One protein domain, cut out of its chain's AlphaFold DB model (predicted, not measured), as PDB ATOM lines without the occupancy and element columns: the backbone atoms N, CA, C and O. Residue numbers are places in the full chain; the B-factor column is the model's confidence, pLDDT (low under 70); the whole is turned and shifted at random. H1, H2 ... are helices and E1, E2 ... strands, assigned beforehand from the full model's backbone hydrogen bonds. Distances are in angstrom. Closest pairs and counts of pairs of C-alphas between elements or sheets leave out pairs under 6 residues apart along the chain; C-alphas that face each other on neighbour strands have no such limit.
ATOM      1  N   THR A 290     175.490 134.834 159.488       90.31
ATOM      2  CA  THR A 290     176.765 134.984 160.206       90.31
ATOM      3  C   THR A 290     177.949 134.455 159.396       90.31
ATOM      4  O   THR A 290     178.922 135.177 159.196       90.31
ATOM      5  N   GLU A 291     177.854 133.234 158.860       90.00
ATOM      6  CA  GLU A 291     178.917 132.631 158.036       90.00
ATOM      7  C   GLU A 291     179.139 133.412 156.733       90.00
ATOM      8  O   GLU A 291     180.271 133.559 156.265       90.00
ATOM      9  N   LEU A 292     178.063 133.968 156.165       92.25
ATOM     10  CA  LEU A 292     178.145 134.895 155.039       92.25
ATOM     11  C   LEU A 292     178.895 136.181 155.440       92.25
ATOM     12  O   LEU A 292     179.792 136.618 154.721       92.25
ATOM     13  N   LEU A 293     178.620 136.779 156.600       91.56
ATOM     14  CA  LEU A 293     179.360 137.962 157.060       91.56
ATOM     15  C   LEU A 293     180.845 137.662 157.307       91.56
ATOM     16  O   LEU A 293     181.689 138.454 156.892       91.56
ATOM     17  N   ASP A 294     181.192 136.503 157.865       89.25
ATOM     18  CA  ASP A 294     182.593 136.083 158.006       89.25
ATOM     19  C   ASP A 294     183.280 135.846 156.652       89.25
ATOM     20  O   ASP A 294     184.428 136.259 156.452       89.25
ATOM     21  N   LEU A 295     182.563 135.309 155.660       89.50
ATOM     22  CA  LEU A 295     183.041 135.249 154.279       89.50
ATOM     23  C   LEU A 295     183.228 136.651 153.666       89.50
ATOM     24  O   LEU A 295     184.188 136.872 152.923       89.50
ATOM     25  N   ALA A 296     182.367 137.621 153.986       90.38
ATOM     26  CA  ALA A 296     182.497 139.005 153.529       90.38
ATOM     27  C   ALA A 296     183.678 139.738 154.199       90.38
ATOM     28  O   ALA A 296     184.411 140.464 153.521       90.38
ATOM     29  N   ARG A 297     183.920 139.498 155.495       87.50
ATOM     30  CA  ARG A 297     185.103 139.969 156.241       87.50
ATOM     31  C   ARG A 297     186.391 139.377 155.657       87.50
ATOM     32  O   ARG A 297     187.342 140.116 155.403       87.50
ATOM     33  N   TRP A 298     186.401 138.080 155.331       86.94
ATOM     34  CA  TRP A 298     187.511 137.455 154.601       86.94
ATOM     35  C   TRP A 298     187.728 138.094 153.223       86.94
ATOM     36  O   TRP A 298     188.863 138.435 152.891       86.94
ATOM     37  N   CYS A 299     186.659 138.322 152.446       81.75
ATOM     38  CA  CYS A 299     186.754 138.979 151.138       81.75
ATOM     39  C   CYS A 299     187.390 140.376 151.227       81.75
ATOM     40  O   CYS A 299     188.102 140.765 150.306       81.75
ATOM     41  N   ASP A 300     187.167 141.111 152.319       81.31
ATOM     42  CA  ASP A 300     187.824 142.397 152.591       81.31
ATOM     43  C   ASP A 300     189.341 142.215 152.763       81.31
ATOM     44  O   ASP A 300     190.136 142.833 152.052       81.31
ATOM     45  N   GLY A 301     189.743 141.276 153.629       70.12
ATOM     46  CA  GLY A 301     191.147 140.942 153.888       70.12
ATOM     47  C   GLY A 301     191.918 140.454 152.655       70.12
ATOM     48  O   GLY A 301     193.115 140.715 152.545       70.12
ATOM     49  N   VAL A 302     191.243 139.810 151.693       75.94
ATOM     50  CA  VAL A 302     191.833 139.398 150.401       75.94
ATOM     51  C   VAL A 302     191.509 140.337 149.224       75.94
ATOM     52  O   VAL A 302     191.776 139.997 148.073       75.94
ATOM     53  N   SER A 303     190.972 141.536 149.488       79.44
ATOM     54  CA  SER A 303     190.649 142.574 148.485       79.44
ATOM     55  C   SER A 303     189.655 142.161 147.375       79.44
ATOM     56  O   SER A 303     189.625 142.758 146.297       79.44
ATOM     57  N   LEU A 304     188.793 141.171 147.626       81.56
ATOM     58  CA  LEU A 304     187.728 140.725 146.718       81.56
ATOM     59  C   LEU A 304     186.453 141.575 146.882       81.56
ATOM     60  O   LEU A 304     185.407 141.104 147.336       81.56
ATOM     61  N   ALA A 305     186.534 142.855 146.510       86.56
ATOM     62  CA  ALA A 305     185.477 143.842 146.760       86.56
ATOM     63  C   ALA A 305     184.105 143.497 146.134       86.56
ATOM     64  O   ALA A 305     183.070 143.788 146.734       86.56
ATOM     65  N   ASP A 306     184.071 142.861 144.959       93.12
ATOM     66  CA  ASP A 306     182.811 142.481 144.297       93.12
ATOM     67  C   ASP A 306     182.162 141.257 144.959       93.12
ATOM     68  O   ASP A 306     180.945 141.204 145.126       93.12
ATOM     69  N   GLN A 307     182.977 140.292 145.392       93.06
ATOM     70  CA  GLN A 307     182.528 139.122 146.149       93.06
ATOM     71  C   GLN A 307     181.979 139.555 147.515       93.06
ATOM     72  O   GLN A 307     180.874 139.163 147.877       93.06
ATOM     73  N   ARG A 308     182.684 140.457 148.214       93.88
ATOM     74  CA  ARG A 308     182.232 141.082 149.470       93.88
ATOM     75  C   ARG A 308     180.841 141.717 149.332       93.88
ATOM     76  O   ARG A 308     179.988 141.509 150.189       93.88
ATOM     77  N   LYS A 309     180.587 142.433 148.227       94.75
ATOM     78  CA  LYS A 309     179.261 142.993 147.905       94.75
ATOM     79  C   LYS A 309     178.219 141.915 147.602       94.75
ATOM     80  O   LYS A 309     177.119 142.005 148.129       94.75
ATOM     81  N   ARG A 310     178.543 140.892 146.797       94.81
ATOM     82  CA  ARG A 310     177.624 139.769 146.505       94.81
ATOM     83  C   ARG A 310     177.173 139.063 147.783       94.81
ATOM     84  O   ARG A 310     175.994 138.774 147.922       94.81
ATOM     85  N   VAL A 311     178.083 138.825 148.723       94.69
ATOM     86  CA  VAL A 311     177.732 138.170 149.989       94.69
ATOM     87  C   VAL A 311     176.869 139.065 150.872       94.69
ATOM     88  O   VAL A 311     175.856 138.607 151.388       94.69
ATOM     89  N   ALA A 312     177.192 140.357 150.979       93.75
ATOM     90  CA  ALA A 312     176.322 141.306 151.669       93.75
ATOM     91  C   ALA A 312     174.922 141.393 151.032       93.75
ATOM     92  O   ALA A 312     173.932 141.450 151.752       93.75
ATOM     93  N   GLN A 313     174.817 141.331 149.700       95.06
ATOM     94  CA  GLN A 313     173.535 141.266 148.997       95.06
ATOM     95  C   GLN A 313     172.723 140.025 149.414       95.06
ATOM     96  O   GLN A 313     171.552 140.167 149.753       95.06
ATOM     97  N   MET A 314     173.356 138.847 149.481       94.44
ATOM     98  CA  MET A 314     172.721 137.596 149.930       94.44
ATOM     99  C   MET A 314     172.272 137.650 151.402       94.44
ATOM    100  O   MET A 314     171.212 137.129 151.736       94.44
ATOM    101  N   VAL A 315     173.017 138.330 152.281       93.00
ATOM    102  CA  VAL A 315     172.580 138.582 153.671       93.00
ATOM    103  C   VAL A 315     171.330 139.469 153.712       93.00
ATOM    104  O   VAL A 315     170.451 139.235 154.532       93.00
ATOM    105  N   LEU A 316     171.192 140.450 152.812       92.69
ATOM    106  CA  LEU A 316     169.991 141.298 152.745       92.69
ATOM    107  C   LEU A 316     168.785 140.635 152.060       92.69
ATOM    108  O   LEU A 316     167.672 141.155 152.160       92.69
ATOM    109  N   GLU A 317     168.974 139.509 151.370       91.06
ATOM    110  CA  GLU A 317     167.873 138.717 150.808       91.06
ATOM    111  C   GLU A 317     167.110 137.959 151.905       91.06
ATOM    112  O   GLU A 317     165.882 137.874 151.834       91.06
ATOM    113  N   SER A 318     167.807 137.499 152.953       88.00
ATOM    114  CA  SER A 318     167.209 136.909 154.159       88.00
ATOM    115  C   SER A 318     166.904 137.947 155.249       88.00
ATOM    116  O   SER A 318     165.802 137.948 155.795       88.00
ATOM    117  N   GLU A 319     167.824 138.873 155.533       89.81
ATOM    118  CA  GLU A 319     167.705 139.877 156.597       89.81
ATOM    119  C   GLU A 319     167.933 141.307 156.067       89.81
ATOM    120  O   GLU A 319     168.995 141.914 156.202       89.81
ATOM    121  N   ARG A 320     166.885 141.886 155.468       86.25
ATOM    122  CA  ARG A 320     166.911 143.214 154.808       86.25
ATOM    123  C   ARG A 320     167.428 144.371 155.672       86.25
ATOM    124  O   ARG A 320     167.924 145.361 155.132       86.25
ATOM    125  N   ASP A 321     167.269 144.264 156.987       86.69
ATOM    126  CA  ASP A 321     167.648 145.287 157.963       86.69
ATOM    127  C   ASP A 321     169.050 145.077 158.570       86.69
ATOM    128  O   ASP A 321     169.481 145.889 159.390       86.69
ATOM    129  N   HIS A 322     169.792 144.045 158.144       89.12
ATOM    130  CA  HIS A 322     171.094 143.727 158.726       89.12
ATOM    131  C   HIS A 322     172.103 144.871 158.531       89.12
ATOM    132  O   HIS A 322     172.395 145.306 157.409       89.12
ATOM    133  N   VAL A 323     172.696 145.340 159.634       86.81
ATOM    134  CA  VAL A 323     173.487 146.582 159.649       86.81
ATOM    135  C   VAL A 323     174.817 146.456 158.903       86.81
ATOM    136  O   VAL A 323     175.127 147.297 158.062       86.81
ATOM    137  N   GLU A 324     175.596 145.400 159.161       87.50
ATOM    138  CA  GLU A 324     176.925 145.228 158.549       87.50
ATOM    139  C   GLU A 324     176.847 145.011 157.029       87.50
ATOM    140  O   GLU A 324     177.531 145.698 156.276       87.50
ATOM    141  N   ALA A 325     175.953 144.132 156.562       90.38
ATOM    142  CA  ALA A 325     175.682 143.920 155.142       90.38
ATOM    143  C   ALA A 325     175.265 145.210 154.408       90.38
ATOM    144  O   ALA A 325     175.820 145.527 153.354       90.38
ATOM    145  N   ASN A 326     174.366 146.018 154.980       91.62
ATOM    146  CA  ASN A 326     174.044 147.324 154.402       91.62
ATOM    147  C   ASN A 326     175.270 148.258 154.361       91.62
ATOM    148  O   ASN A 326     175.537 148.861 153.318       91.62
ATOM    149  N   ALA A 327     176.063 148.328 155.434       87.00
ATOM    150  CA  ALA A 327     177.278 149.145 155.480       87.00
ATOM    151  C   ALA A 327     178.344 148.691 154.457       87.00
ATOM    152  O   ALA A 327     179.009 149.531 153.850       87.00
ATOM    153  N   ILE A 328     178.464 147.384 154.191       89.62
ATOM    154  CA  ILE A 328     179.318 146.815 153.134       89.62
ATOM    155  C   ILE A 328     178.896 147.306 151.740       89.62
ATOM    156  O   ILE A 328     179.756 147.589 150.902       89.62
ATOM    157  N   LEU A 329     177.589 147.450 151.499       91.12
ATOM    158  CA  LEU A 329     177.033 148.028 150.270       91.12
ATOM    159  C   LEU A 329     177.075 149.569 150.249       91.12
ATOM    160  O   LEU A 329     176.658 150.179 149.266       91.12
ATOM    161  N   GLY A 330     177.589 150.215 151.302       89.06
ATOM    162  CA  GLY A 330     177.622 151.672 151.431       89.06
ATOM    163  C   GLY A 330     176.254 152.289 151.731       89.06
ATOM    164  O   GLY A 330     176.012 153.436 151.359       89.06
ATOM    165  N   ARG A 331     175.350 151.545 152.376       91.00
ATOM    166  CA  ARG A 331     174.037 152.013 152.835       91.00
ATOM    167  C   ARG A 331     174.067 152.205 154.349       91.00
ATOM    168  O   ARG A 331     174.620 151.381 155.071       91.00
ATOM    169  N   TYR A 332     173.451 153.278 154.832       90.69
ATOM    170  CA  TYR A 332     173.430 153.645 156.247       90.69
ATOM    171  C   TYR A 332     171.994 153.904 156.697       90.69
ATOM    172  O   TYR A 332     171.238 154.581 155.995       90.69
ATOM    173  N   LYS A 333     171.618 153.369 157.863       90.75
ATOM    174  CA  LYS A 333     170.313 153.629 158.469       90.75
ATOM    175  C   LYS A 333     170.383 154.974 159.176       90.75
ATOM    176  O   LYS A 333     171.233 155.177 160.041       90.75
ATOM    177  N   TYR A 334     169.529 155.897 158.765       92.00
ATOM    178  CA  TYR A 334     169.499 157.273 159.240       92.00
ATOM    179  C   TYR A 334     168.042 157.726 159.343       92.00
ATOM    180  O   TYR A 334     167.272 157.548 158.401       92.00
ATOM    181  N   ARG A 335     167.644 158.260 160.504       91.06
ATOM    182  CA  ARG A 335     166.248 158.609 160.833       91.06
ATOM    183  C   ARG A 335     165.242 157.490 160.495       91.06
ATOM    184  O   ARG A 335     164.153 157.736 159.985       91.06
ATOM    185  N   GLY A 336     165.626 156.242 160.771       90.44
ATOM    186  CA  GLY A 336     164.855 155.021 160.530       90.44
ATOM    187  C   GLY A 336     164.963 154.419 159.127       90.44
ATOM    188  O   GLY A 336     164.458 153.316 158.925       90.44
ATOM    189  N   GLU A 337     165.602 155.089 158.165       91.00
ATOM    190  CA  GLU A 337     165.538 154.730 156.740       91.00
ATOM    191  C   GLU A 337     166.926 154.444 156.146       91.00
ATOM    192  O   GLU A 337     167.925 155.053 156.525       91.00
ATOM    193  N   TRP A 338     167.004 153.483 155.217       90.94
ATOM    194  CA  TRP A 338     168.260 153.074 154.575       90.94
ATOM    195  C   TRP A 338     168.603 153.968 153.383       90.94
ATOM    196  O   TRP A 338     168.070 153.783 152.286       90.94
ATOM    197  N   ALA A 339     169.542 154.891 153.585       91.12
ATOM    198  CA  ALA A 339     170.039 155.789 152.550       91.12
ATOM    199  C   ALA A 339     171.433 155.376 152.050       91.12
ATOM    200  O   ALA A 339     172.308 154.977 152.820       91.12
ATOM    201  N   ASP A 340     171.649 155.497 150.742       90.81
ATOM    202  CA  ASP A 340     172.945 155.235 150.112       90.81
ATOM    203  C   ASP A 340     173.943 156.350 150.457       90.81
ATOM    204  O   ASP A 340     173.566 157.522 150.544       90.81
ATOM    205  N   ARG A 341     175.231 156.004 150.594       88.88
ATOM    206  CA  ARG A 341     176.326 156.924 150.949       88.88
ATOM    207  C   ARG A 341     176.243 158.256 150.199       88.88
ATOM    208  O   ARG A 341     176.256 159.309 150.825       88.88
ATOM    209  N   SER A 342     176.089 158.210 148.878       87.69
ATOM    210  CA  SER A 342     176.050 159.383 147.990       87.69
ATOM    211  C   SER A 342     174.861 160.329 148.207       87.69
ATOM    212  O   SER A 342     174.898 161.448 147.707       87.69
ATOM    213  N   LYS A 343     173.822 159.913 148.944       87.88
ATOM    214  CA  LYS A 343     172.675 160.756 149.336       87.88
ATOM    215  C   LYS A 343     172.881 161.444 150.693       87.88
ATOM    216  O   LYS A 343     172.223 162.439 150.974       87.88
ATOM    217  N   LEU A 344     173.771 160.905 151.530       87.06
ATOM    218  CA  LEU A 344     174.150 161.458 152.838       87.06
ATOM    219  C   LEU A 344     175.470 162.251 152.777       87.06
ATOM    220  O   LEU A 344     175.756 163.086 153.636       87.06
ATOM    221  N   GLU A 345     176.304 161.981 151.775       82.19
ATOM    222  CA  GLU A 345     177.543 162.706 151.519       82.19
ATOM    223  C   GLU A 345     177.213 164.122 151.023       82.19
ATOM    224  O   GLU A 345     176.494 164.303 150.045       82.19
ATOM    225  N   GLY A 346     177.693 165.141 151.739       75.56
ATOM    226  CA  GLY A 346     177.376 166.550 151.470       75.56
ATOM    227  C   GLY A 346     176.214 167.134 152.287       75.56
ATOM    228  O   GLY A 346     176.215 168.339 152.519       75.56
ATOM    229  N   THR A 347     175.290 166.326 152.828       81.69
ATOM    230  CA  THR A 347     174.285 166.828 153.799       81.69
ATOM    231  C   THR A 347     174.890 167.095 155.181       81.69
ATOM    232  O   THR A 347     174.313 167.806 155.999       81.69
ATOM    233  N   GLY A 348     176.058 166.501 155.448       78.06
ATOM    234  CA  GLY A 348     176.710 166.476 156.753       78.06
ATOM    235  C   GLY A 348     176.381 165.232 157.582       78.06
ATOM    236  O   GLY A 348     177.050 165.014 158.583       78.06
ATOM    237  N   CYS A 349     175.427 164.388 157.163       84.56
ATOM    238  CA  CYS A 349     175.053 163.186 157.915       84.56
ATOM    239  C   CYS A 349     176.188 162.157 158.029       84.56
ATOM    240  O   CYS A 349     176.253 161.445 159.034       84.56
ATOM    241  N   ILE A 350     177.070 162.069 157.026       83.19
ATOM    242  CA  ILE A 350     178.240 161.179 157.027       83.19
ATOM    243  C   ILE A 350     179.545 161.910 156.688       83.19
ATOM    244  O   ILE A 350     179.550 162.973 156.063       83.19
ATOM    245  N   THR A 351     180.670 161.297 157.052       76.31
ATOM    246  CA  THR A 351     182.020 161.744 156.687       76.31
ATOM    247  C   THR A 351     182.499 161.181 155.340       76.31
ATOM    248  O   THR A 351     182.007 160.163 154.856       76.31
ATOM    249  N   SER A 352     183.561 161.784 154.783       69.12
ATOM    250  CA  SER A 352     184.296 161.281 153.598       69.12
ATOM    251  C   SER A 352     184.830 159.841 153.723       69.12
ATOM    252  O   SER A 352     185.141 159.195 152.723       69.12
ATOM    253  N   ASP A 353     184.943 159.320 154.943       68.94
ATOM    254  CA  ASP A 353     185.328 157.943 155.260       68.94
ATOM    255  C   ASP A 353     184.141 157.059 155.690       68.94
ATOM    256  O   ASP A 353     184.342 155.972 156.219       68.94
ATOM    257  N   GLY A 354     182.902 157.488 155.418       71.12
ATOM    258  CA  GLY A 354     181.700 156.665 155.575       71.12
ATOM    259  C   GLY A 354     181.271 156.427 157.025       71.12
ATOM    260  O   GLY A 354     180.662 155.398 157.315       71.12
ATOM    261  N   ARG A 355     181.592 157.337 157.953       79.12
ATOM    262  CA  ARG A 355     181.075 157.285 159.332       79.12
ATOM    263  C   ARG A 355     179.835 158.160 159.462       79.12
ATOM    264  O   ARG A 355     179.863 159.309 159.030       79.12
ATOM    265  N   LEU A 356     178.782 157.635 160.088       84.00
ATOM    266  CA  LEU A 356     177.601 158.409 160.472       84.00
ATOM    267  C   LEU A 356     177.975 159.393 161.592       84.00
ATOM    268  O   LEU A 356     178.563 158.992 162.595       84.00
ATOM    269  N   VAL A 357     177.668 160.676 161.392       81.56
ATOM    270  CA  VAL A 357     177.990 161.778 162.321       81.56
ATOM    271  C   VAL A 357     176.857 162.793 162.504       81.56
ATOM    272  O   VAL A 357     176.960 163.622 163.402       81.56
TER     273      VAL A 357
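Overview. This is residues 290 to 357 of the 695 residues of the protein "FHA domain-containing protein" of Planctomycetes bacterium (UniProt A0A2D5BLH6). A helical hairpin, H1 and H2, makes one end of the domain, and the short helix H3 packs on H2, so that the centres of the three helices make a triangle. At the other end lies a small two-stranded hairpin, E1 and E2, followed by the very short helix H4 and a looping tail, residues 345 to 357; H3 sits in the middle between the two ends. The printed part has 68 residues, with four named helices and two named strands in the order H1, H2, H3, E1, E2, H4; the sheet, E1 - E2, is antiparallel and the class is mostly helix. The whole is compact, with a radius of gyration of the C-alphas of 12.3 A, and spans 33 by 25 by 15 A.

Along the chain. H1, residues 290 to 301, begins at C-alpha 290 at (176.765, 134.984, 160.206) and is 16.8 A long from first to last C-alpha. H2, residues 305 to 318, is the longest helix at 20.9 A and ends at C-alpha 318 at (167.209, 136.909, 154.159). H3 holds residues 323 to 328 and measures 8.7 A. E1, residues 331 to 334, measures 9.4 A, and E2, residues 337 to 340, measures 10.0 A. H4, residues 341 to 344, measures 5.4 A and ends at C-alpha 344 at (174.150, 161.458, 152.838).

Arrangement. H1 and H2 form a helical hairpin and touch, at a shallow tilt of 15 degrees, opposite ways; their closest C-alphas, those of Ala 296 and Arg 308, are 4.6 A apart. H2 and H3 form another helical hairpin and touch, at a shallow tilt of 29 degrees, opposite ways, with the C-alphas of Ala 312 and Ala 325 closest at 4.4 A. H1 and H3 are close but not clearly touching: their closest C-alphas, those of Leu 293 and Ala 325, are 7.3 A apart. The closest C-alphas of H3 and E1 are those of Asn 326 and Tyr 332, at 6.6 A, and H3 and E2 are near each other. E1 and E2 form a hairpin, antiparallel at 142 degrees; N 332 and O 339 are within hydrogen-bond range at 2.9 A, and N 339 and O 332 at 3.0 A. The closest C-alphas of E1 and H4 are those of Arg 331 and Arg 341, at 5.7 A. H4 is apart from H1, H2 and H3. In H1 and H3 every O i to N i+4 pair is within hydrogen-bond range, in H2 9 of 10 are, and H4 is too short for such a pair.

Size, cuts and confidence. The two C-alphas farthest apart are those of Glu 291 and Thr 347, at 34.8 A. The printed part has no cut, and the links between its named elements are tight. Residues 345 to 357 hold no named element; their C-alphas lie 10 to 19 A from the mean of all C-alphas. The mean pLDDT of the printed part is 87.0, and residues 352 to 353 are under 70.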